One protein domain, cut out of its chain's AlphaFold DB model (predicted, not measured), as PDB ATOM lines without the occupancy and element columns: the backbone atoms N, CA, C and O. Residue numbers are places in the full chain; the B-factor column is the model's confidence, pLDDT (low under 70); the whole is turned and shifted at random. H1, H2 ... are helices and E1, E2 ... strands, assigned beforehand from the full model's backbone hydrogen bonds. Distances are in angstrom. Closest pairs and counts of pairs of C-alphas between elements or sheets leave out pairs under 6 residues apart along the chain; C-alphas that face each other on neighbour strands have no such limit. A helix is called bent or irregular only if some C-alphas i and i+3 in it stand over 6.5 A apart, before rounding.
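This is residues 12 to 65 of the 65 residues of an uncharacterized protein of Eggerthella sp. (strain YY7918) (UniProt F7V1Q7). One long helix, H2, makes a shaft between two small ends: at its first end H1 stands crosswise and makes a corner with it, and past its other end residues 50 to 65 fold back and forth about the short strand E1. The printed part has 54 residues, with two named helices and one named strand in the order H1, H2, E1; the class is mostly helix. It is only just loose, close to extended, with a radius of gyration of the C-alphas of 14.6 A, and elongated, with spans of 38 by 20 by 17 A.

Find C-alpha 12 at (38.652, -1.717, -17.653); from there H1 runs through residues 12 to 23, 18.3 A long. It is irregular: C-alphas 15 and 18 are 7.6 A apart. Next look at C-alpha 33 at (43.706, -0.056, -7.646), where H2 begins, residues 33 to 49, 23.1 A long. It has a kink of 39 degrees near residue 43, and is neither bent nor irregular, but only just: C-alphas 43 and 46 are 6.4 A apart. E1, residues 55 to 58, is 9.3 A long and ends with C-alpha 58 at (16.604, 5.849, 5.556).

Look first at Lys 14 and Phe 33, whose C-alphas, 6.4 A apart, are the closest of H1 and H2. These helices only just touch, with 3 pairs of C-alphas within 8 A, through residues 14 to 18 of H1 and residue 33 of H2 alone. Their lines are only just about perpendicular, at 72 degrees. At the other end, the closest C-alphas of H2 and E1 are those of Ile 47 and Trp 57, 6.6 A apart. H1 and E1 are apart. E1 pairs with no named strand, but residues 51 to 52 pair antiparallel with its residues 55 to 56, and residues 63 to 64 with its residues 57 to 58. Of the O i to N i+4 pairs, 5 of 8 in H1 and 10 of 13 in H2 are within hydrogen-bond range.

The two C-alphas farthest apart are those of Ser 19 and Asp 60, 38.5 A. The printed part has no cut and ends at the chain's last residue, Lys 65. The link from H1 to H2 is short, and that from H2 to E1 is tight. The mean pLDDT of the printed part is 90.3, and no printed residue is under 70.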
ATOM      1  N   GLU A  12      38.200  -2.700 -16.678       92.69
ATOM      2  CA  GLU A  12      38.652  -1.717 -17.653       92.69
ATOM      3  C   GLU A  12      39.235  -0.471 -16.973       92.69
ATOM      4  O   GLU A  12      40.162   0.148 -17.493       92.69
ATOM      5  N   TRP A  13      38.756  -0.126 -15.772       92.88
ATOM      6  CA  TRP A  13      39.268   1.022 -15.019       92.88
ATOM      7  C   TRP A  13      40.705   0.808 -14.543       92.88
ATOM      8  O   TRP A  13      41.449   1.779 -14.391       92.88
ATOM      9  N   LYS A  14      41.132  -0.447 -14.358       93.50
ATOM     10  CA  LYS A  14      42.469  -0.782 -13.852       93.50
ATOM     11  C   LYS A  14      43.581  -0.261 -14.763       93.50
ATOM     12  O   LYS A  14      44.596   0.213 -14.260       93.50
ATOM     13  N   VAL A  15      43.367  -0.287 -16.082       91.12
ATOM     14  CA  VAL A  15      44.371   0.084 -17.098       91.12
ATOM     15  C   VAL A  15      44.751   1.571 -17.025       91.12
ATOM     16  O   VAL A  15      45.897   1.920 -17.288       91.12
ATOM     17  N   GLY A  16      43.831   2.449 -16.608       92.56
ATOM     18  CA  GLY A  16      44.081   3.893 -16.467       92.56
ATOM     19  C   GLY A  16      44.221   4.386 -15.025       92.56
ATOM     20  O   GLY A  16      44.593   5.541 -14.798       92.56
ATOM     21  N   TYR A  17      43.923   3.532 -14.041       94.75
ATOM     22  CA  TYR A  17      43.768   3.971 -12.659       94.75
ATOM     23  C   TYR A  17      45.041   4.571 -12.070       94.75
ATOM     24  O   TYR A  17      44.984   5.598 -11.404       94.75
ATOM     25  N   GLN A  18      46.201   3.965 -12.322       90.94
ATOM     26  CA  GLN A  18      47.450   4.421 -11.715       90.94
ATOM     27  C   GLN A  18      47.802   5.856 -12.138       90.94
ATOM     28  O   GLN A  18      48.159   6.684 -11.299       90.94
ATOM     29  N   SER A  19      47.644   6.180 -13.424       93.75
ATOM     30  CA  SER A  19      47.850   7.538 -13.936       93.75
ATOM     31  C   SER A  19      46.837   8.523 -13.357       93.75
ATOM     32  O   SER A  19      47.197   9.654 -13.030       93.75
ATOM     33  N   PHE A  20      45.582   8.096 -13.202       94.38
ATOM     34  CA  PHE A  20      44.553   8.887 -12.535       94.38
ATOM     35  C   PHE A  20      44.914   9.161 -11.068       94.38
ATOM     36  O   PHE A  20      44.925  10.317 -10.661       94.38
ATOM     37  N   ALA A  21      45.276   8.135 -10.297       94.25
ATOM     38  CA  ALA A  21      45.591   8.242  -8.874       94.25
ATOM     39  C   ALA A  21      46.794   9.163  -8.607       94.25
ATOM     40  O   ALA A  21      46.798   9.923  -7.641       94.25
ATOM     41  N   LEU A  22      47.798   9.148  -9.491       93.44
ATOM     42  CA  LEU A  22      48.917  10.091  -9.433       93.44
ATOM     43  C   LEU A  22      48.456  11.536  -9.666       93.44
ATOM     44  O   LEU A  22      48.798  12.421  -8.882       93.44
ATOM     45  N   LYS A  23      47.642  11.781 -10.700       95.75
ATOM     46  CA  LYS A  23      47.095  13.120 -10.995       95.75
ATOM     47  C   LYS A  23      46.170  13.630  -9.890       95.75
ATOM     48  O   LYS A  23      46.215  14.808  -9.553       95.75
ATOM     49  N   ALA A  24      45.373  12.738  -9.309       93.19
ATOM     50  CA  ALA A  24      44.469  13.021  -8.201       93.19
ATOM     51  C   ALA A  24      45.195  13.213  -6.856       93.19
ATOM     52  O   ALA A  24      44.548  13.540  -5.866       93.19
ATOM     53  N   LYS A  25      46.525  13.023  -6.813       95.25
ATOM     54  CA  LYS A  25      47.342  13.071  -5.589       95.25
ATOM     55  C   LYS A  25      46.818  12.125  -4.502       95.25
ATOM     56  O   LYS A  25      46.867  12.442  -3.315       95.25
ATOM     57  N   THR A  26      46.328  10.953  -4.909       92.12
ATOM     58  CA  THR A  26      45.878   9.910  -3.987       92.12
ATOM     59  C   THR A  26      47.027   9.505  -3.061       92.12
ATOM     60  O   THR A  26      48.166   9.321  -3.514       92.12
ATOM     61  N   LEU A  27      46.715   9.351  -1.768       93.62
ATOM     62  CA  LEU A  27      47.652   8.857  -0.758       93.62
ATOM     63  C   LEU A  27      48.261   7.521  -1.191       93.62
ATOM     64  O   LEU A  27      47.594   6.695  -1.817       93.62
ATOM     65  N   GLU A  28      49.530   7.310  -0.851       93.00
ATOM     66  CA  GLU A  28      50.306   6.167  -1.349       93.00
ATOM     67  C   GLU A  28      49.661   4.825  -1.002       93.00
ATOM     68  O   GLU A  28      49.601   3.939  -1.852       93.00
ATOM     69  N   GLU A  29      49.091   4.721   0.198       93.06
ATOM     70  CA  GLU A  29      48.393   3.531   0.693       93.06
ATOM     71  C   GLU A  29      47.155   3.141  -0.134       93.06
ATOM     72  O   GLU A  29      46.833   1.958  -0.237       93.06
ATOM     73  N   TYR A  30      46.495   4.105  -0.787       93.00
ATOM     74  CA  TYR A  30      45.332   3.851  -1.643       93.00
ATOM     75  C   TYR A  30      45.669   3.920  -3.132       93.00
ATOM     76  O   TYR A  30      44.835   3.564  -3.955       93.00
ATOM     77  N   ARG A  31      46.874   4.334  -3.526       92.62
ATOM     78  CA  ARG A  31      47.269   4.429  -4.941       92.62
ATOM     79  C   ARG A  31      47.132   3.104  -5.721       92.62
ATOM     80  O   ARG A  31      46.793   3.173  -6.903       92.62
ATOM     81  N   PRO A  32      47.342   1.910  -5.129       94.50
ATOM     82  CA  PRO A  32      47.012   0.654  -5.796       94.50
ATOM     83  C   PRO A  32      45.502   0.523  -6.045       94.50
ATOM     84  O   PRO A  32      44.695   0.764  -5.146       94.50
ATOM     85  N   PHE A  33      45.116   0.084  -7.248       94.81
ATOM     86  CA  PHE A  33      43.706  -0.056  -7.646       94.81
ATOM     87  C   PHE A  33      42.882  -0.858  -6.632       94.81
ATOM     88  O   PHE A  33      41.821  -0.411  -6.206       94.81
ATOM     89  N   ASP A  34      43.405  -1.999  -6.185       94.00
ATOM     90  CA  ASP A  34      42.694  -2.883  -5.259       94.00
ATOM     91  C   ASP A  34      42.493  -2.235  -3.876       94.00
ATOM     92  O   ASP A  34      41.438  -2.409  -3.263       94.00
ATOM     93  N   GLN A  35      43.446  -1.418  -3.407       95.12
ATOM     94  CA  GLN A  35      43.321  -0.688  -2.137       95.12
ATOM     95  C   GLN A  35      42.286   0.433  -2.228       95.12
ATOM     96  O   GLN A  35      41.479   0.616  -1.317       95.12
ATOM     97  N   SER A  36      42.242   1.141  -3.356       94.69
ATOM     98  CA  SER A  36      41.189   2.123  -3.616       94.69
ATOM     99  C   SER A  36      39.807   1.497  -3.745       94.69
ATOM    100  O   SER A  36      38.847   2.014  -3.180       94.69
ATOM    101  N   CYS A  37      39.696   0.358  -4.427       95.00
ATOM    102  CA  CYS A  37      38.449  -0.397  -4.494       95.00
ATOM    103  C   CYS A  37      38.007  -0.870  -3.103       95.00
ATOM    104  O   CYS A  37      36.835  -0.741  -2.765       95.00
ATOM    105  N   SER A  38      38.941  -1.344  -2.272       94.50
ATOM    106  CA  SER A  38      38.674  -1.718  -0.877       94.50
ATOM    107  C   SER A  38      38.142  -0.536  -0.059       94.50
ATOM    108  O   SER A  38      37.144  -0.671   0.655       94.50
ATOM    109  N   LEU A  39      38.746   0.649  -0.203       93.69
ATOM    110  CA  LEU A  39      38.266   1.874   0.440       93.69
ATOM    111  C   LEU A  39      36.857   2.255  -0.044       93.69
ATOM    112  O   LEU A  39      35.982   2.531   0.775       93.69
ATOM    113  N   ALA A  40      36.615   2.213  -1.356       93.44
ATOM    114  CA  ALA A  40      35.308   2.507  -1.940       93.44
ATOM    115  C   ALA A  40      34.226   1.530  -1.448       93.44
ATOM    116  O   ALA A  40      33.144   1.961  -1.048       93.44
ATOM    117  N   SER A  41      34.516   0.226  -1.386       93.69
ATOM    118  CA  SER A  41      33.587  -0.779  -0.857       93.69
ATOM    119  C   SER A  41      33.183  -0.505   0.589       93.69
ATOM    120  O   SER A  41      32.016  -0.680   0.926       93.69
ATOM    121  N   LYS A  42      34.092  -0.019   1.446       91.31
ATOM    122  CA  LYS A  42      33.748   0.346   2.834       91.31
ATOM    123  C   LYS A  42      32.692   1.452   2.911       91.31
ATOM    124  O   LYS A  42      31.930   1.475   3.872       91.31
ATOM    125  N   LEU A  43      32.637   2.339   1.916       87.75
ATOM    126  CA  LEU A  43      31.645   3.410   1.844       87.75
ATOM    127  C   LEU A  43      30.344   2.952   1.172       87.75
ATOM    128  O   LEU A  43      29.259   3.201   1.691       87.75
ATOM    129  N   PHE A  44      30.444   2.280   0.024       89.81
ATOM    130  CA  PHE A  44      29.283   1.953  -0.803       89.81
ATOM    131  C   PHE A  44      28.553   0.681  -0.366       89.81
ATOM    132  O   PHE A  44      27.326   0.663  -0.400       89.81
ATOM    133  N   ASP A  45      29.251  -0.370   0.078       91.44
ATOM    134  CA  ASP A  45      28.597  -1.627   0.474       91.44
ATOM    135  C   ASP A  45      27.559  -1.434   1.590       91.44
ATOM    136  O   ASP A  45      26.487  -2.036   1.492       91.44
ATOM    137  N   PRO A  46      27.815  -0.627   2.641       88.25
ATOM    138  CA  PRO A  46      26.802  -0.354   3.650       88.25
ATOM    139  C   PRO A  46      25.565   0.329   3.063       88.25
ATOM    140  O   PRO A  46      24.445  -0.062   3.389       88.25
ATOM    141  N   ILE A  47      25.755   1.315   2.176       85.00
ATOM    142  CA  ILE A  47      24.663   2.055   1.519       85.00
ATOM    143  C   ILE A  47      23.824   1.096   0.671       85.00
ATOM    144  O   ILE A  47      22.605   1.059   0.802       85.00
ATOM    145  N   LEU A  48      24.481   0.260  -0.137       86.31
ATOM    146  CA  LEU A  48      23.836  -0.733  -1.001       86.31
ATOM    147  C   LEU A  48      23.066  -1.802  -0.212       86.31
ATOM    148  O   LEU A  48      22.050  -2.307  -0.680       86.31
ATOM    149  N   LYS A  49      23.532  -2.146   0.991       85.62
ATOM    150  CA  LYS A  49      22.838  -3.066   1.907       85.62
ATOM    151  C   LYS A  49      21.781  -2.371   2.768       85.62
ATOM    152  O   LYS A  49      21.028  -3.051   3.457       85.62
ATOM    153  N   GLY A  50      21.752  -1.040   2.770       85.62
ATOM    154  CA  GLY A  50      20.919  -0.238   3.659       85.62
ATOM    155  C   GLY A  50      21.283  -0.361   5.143       85.62
ATOM    156  O   GLY A  50      20.452  -0.053   5.996       85.62
ATOM    157  N   GLN A  51      22.496  -0.820   5.474       82.56
ATOM    158  CA  GLN A  51      22.923  -1.060   6.855       82.56
ATOM    159  C   GLN A  51      24.414  -0.772   7.061       82.56
ATOM    160  O   GLN A  51      25.264  -1.307   6.350       82.56
ATOM    161  N   ALA A  52      24.725   0.014   8.094       85.44
ATOM    162  CA  ALA A  52      26.079   0.341   8.535       85.44
ATOM    163  C   ALA A  52      26.175   0.205  10.066       85.44
ATOM    164  O   ALA A  52      25.722   1.074  10.811       85.44
ATOM    165  N   GLY A  53      26.752  -0.895  10.560       82.94
ATOM    166  CA  GLY A  53      26.796  -1.180  12.001       82.94
ATOM    167  C   GLY A  53      25.391  -1.346  12.597       82.94
ATOM    168  O   GLY A  53      24.608  -2.169  12.120       82.94
ATOM    169  N   ASN A  54      25.071  -0.553  13.624       85.94
ATOM    170  CA  ASN A  54      23.737  -0.488  14.236       85.94
ATOM    171  C   ASN A  54      22.784   0.503  13.543       85.94
ATOM    172  O   ASN A  54      21.647   0.639  13.987       85.94
ATOM    173  N   LYS A  55      23.233   1.171  12.474       86.94
ATOM    174  CA  LYS A  55      22.441   2.154  11.732       86.94
ATOM    175  C   LYS A  55      21.836   1.547  10.472       86.94
ATOM    176  O   LYS A  55      22.464   0.722   9.801       86.94
ATOM    177  N   LYS A  56      20.640   2.001  10.110       88.00
ATOM    178  CA  LYS A  56      19.961   1.689   8.848       88.00
ATOM    179  C   LYS A  56      19.885   2.928   7.966       88.00
ATOM    180  O   LYS A  56      19.724   4.049   8.444       88.00
ATOM    181  N   TRP A  57      20.013   2.724   6.664       85.31
ATOM    182  CA  TRP A  57      19.822   3.788   5.688       85.31
ATOM    183  C   TRP A  57      18.332   4.113   5.585       85.31
ATOM    184  O   TRP A  57      17.525   3.224   5.313       85.31
ATOM    185  N   ASN A  58      17.956   5.373   5.807       84.69
ATOM    186  CA  ASN A  58      16.604   5.849   5.556       84.69
ATOM    187  C   ASN A  58      16.572   6.556   4.186       84.69
ATOM    188  O   ASN A  58      17.189   7.619   4.052       84.69
ATOM    189  N   PRO A  59      15.876   5.992   3.181       79.75
ATOM    190  CA  PRO A  59      15.832   6.565   1.839       79.75
ATOM    191  C   PRO A  59      15.003   7.854   1.777       79.75
ATOM    192  O   PRO A  59      15.331   8.725   0.980       79.75
ATOM    193  N   ASP A  60      13.993   8.010   2.638       86.12
ATOM    194  CA  ASP A  60      13.118   9.189   2.662       86.12
ATOM    195  C   ASP A  60      13.858  10.432   3.167       86.12
ATOM    196  O   ASP A  60      13.623  11.543   2.702       86.12
ATOM    197  N   THR A  61      14.773  10.251   4.123       88.88
ATOM    198  CA  THR A  61      15.560  11.344   4.714       88.88
ATOM    199  C   THR A  61      16.995  11.415   4.201       88.88
ATOM    200  O   THR A  61      17.743  12.273   4.660       88.88
ATOM    201  N   LEU A  62      17.403  10.501   3.312       82.31
ATOM    202  CA  LEU A  62      18.774  10.367   2.795       82.31
ATOM    203  C   LEU A  62      19.843  10.374   3.905       82.31
ATOM    204  O   LEU A  62      20.893  11.007   3.783       82.31
ATOM    205  N   ALA A  63      19.559   9.688   5.016       85.19
ATOM    206  CA  ALA A  63      20.392   9.726   6.214       85.19
ATOM    207  C   ALA A  63      20.457   8.368   6.922       85.19
ATOM    208  O   ALA A  63      19.518   7.572   6.880       85.19
ATOM    209  N   TRP A  64      21.567   8.132   7.623       85.88
ATOM    210  CA  TRP A  64      21.732   6.995   8.526       85.88
ATOM    211  C   TRP A  64      20.968   7.234   9.833       85.88
ATOM    212  O   TRP A  64      21.190   8.258  10.479       85.88
ATOM    213  N   LYS A  65      20.116   6.285  10.229       86.44
ATOM    214  CA  LYS A  65      19.380   6.286  11.502       86.44
ATOM    215  C   LYS A  65      19.807   5.118  12.374       86.44
ATOM    216  O   LYS A  65      19.877   3.995  11.830       86.44
TER     217      LYS A  65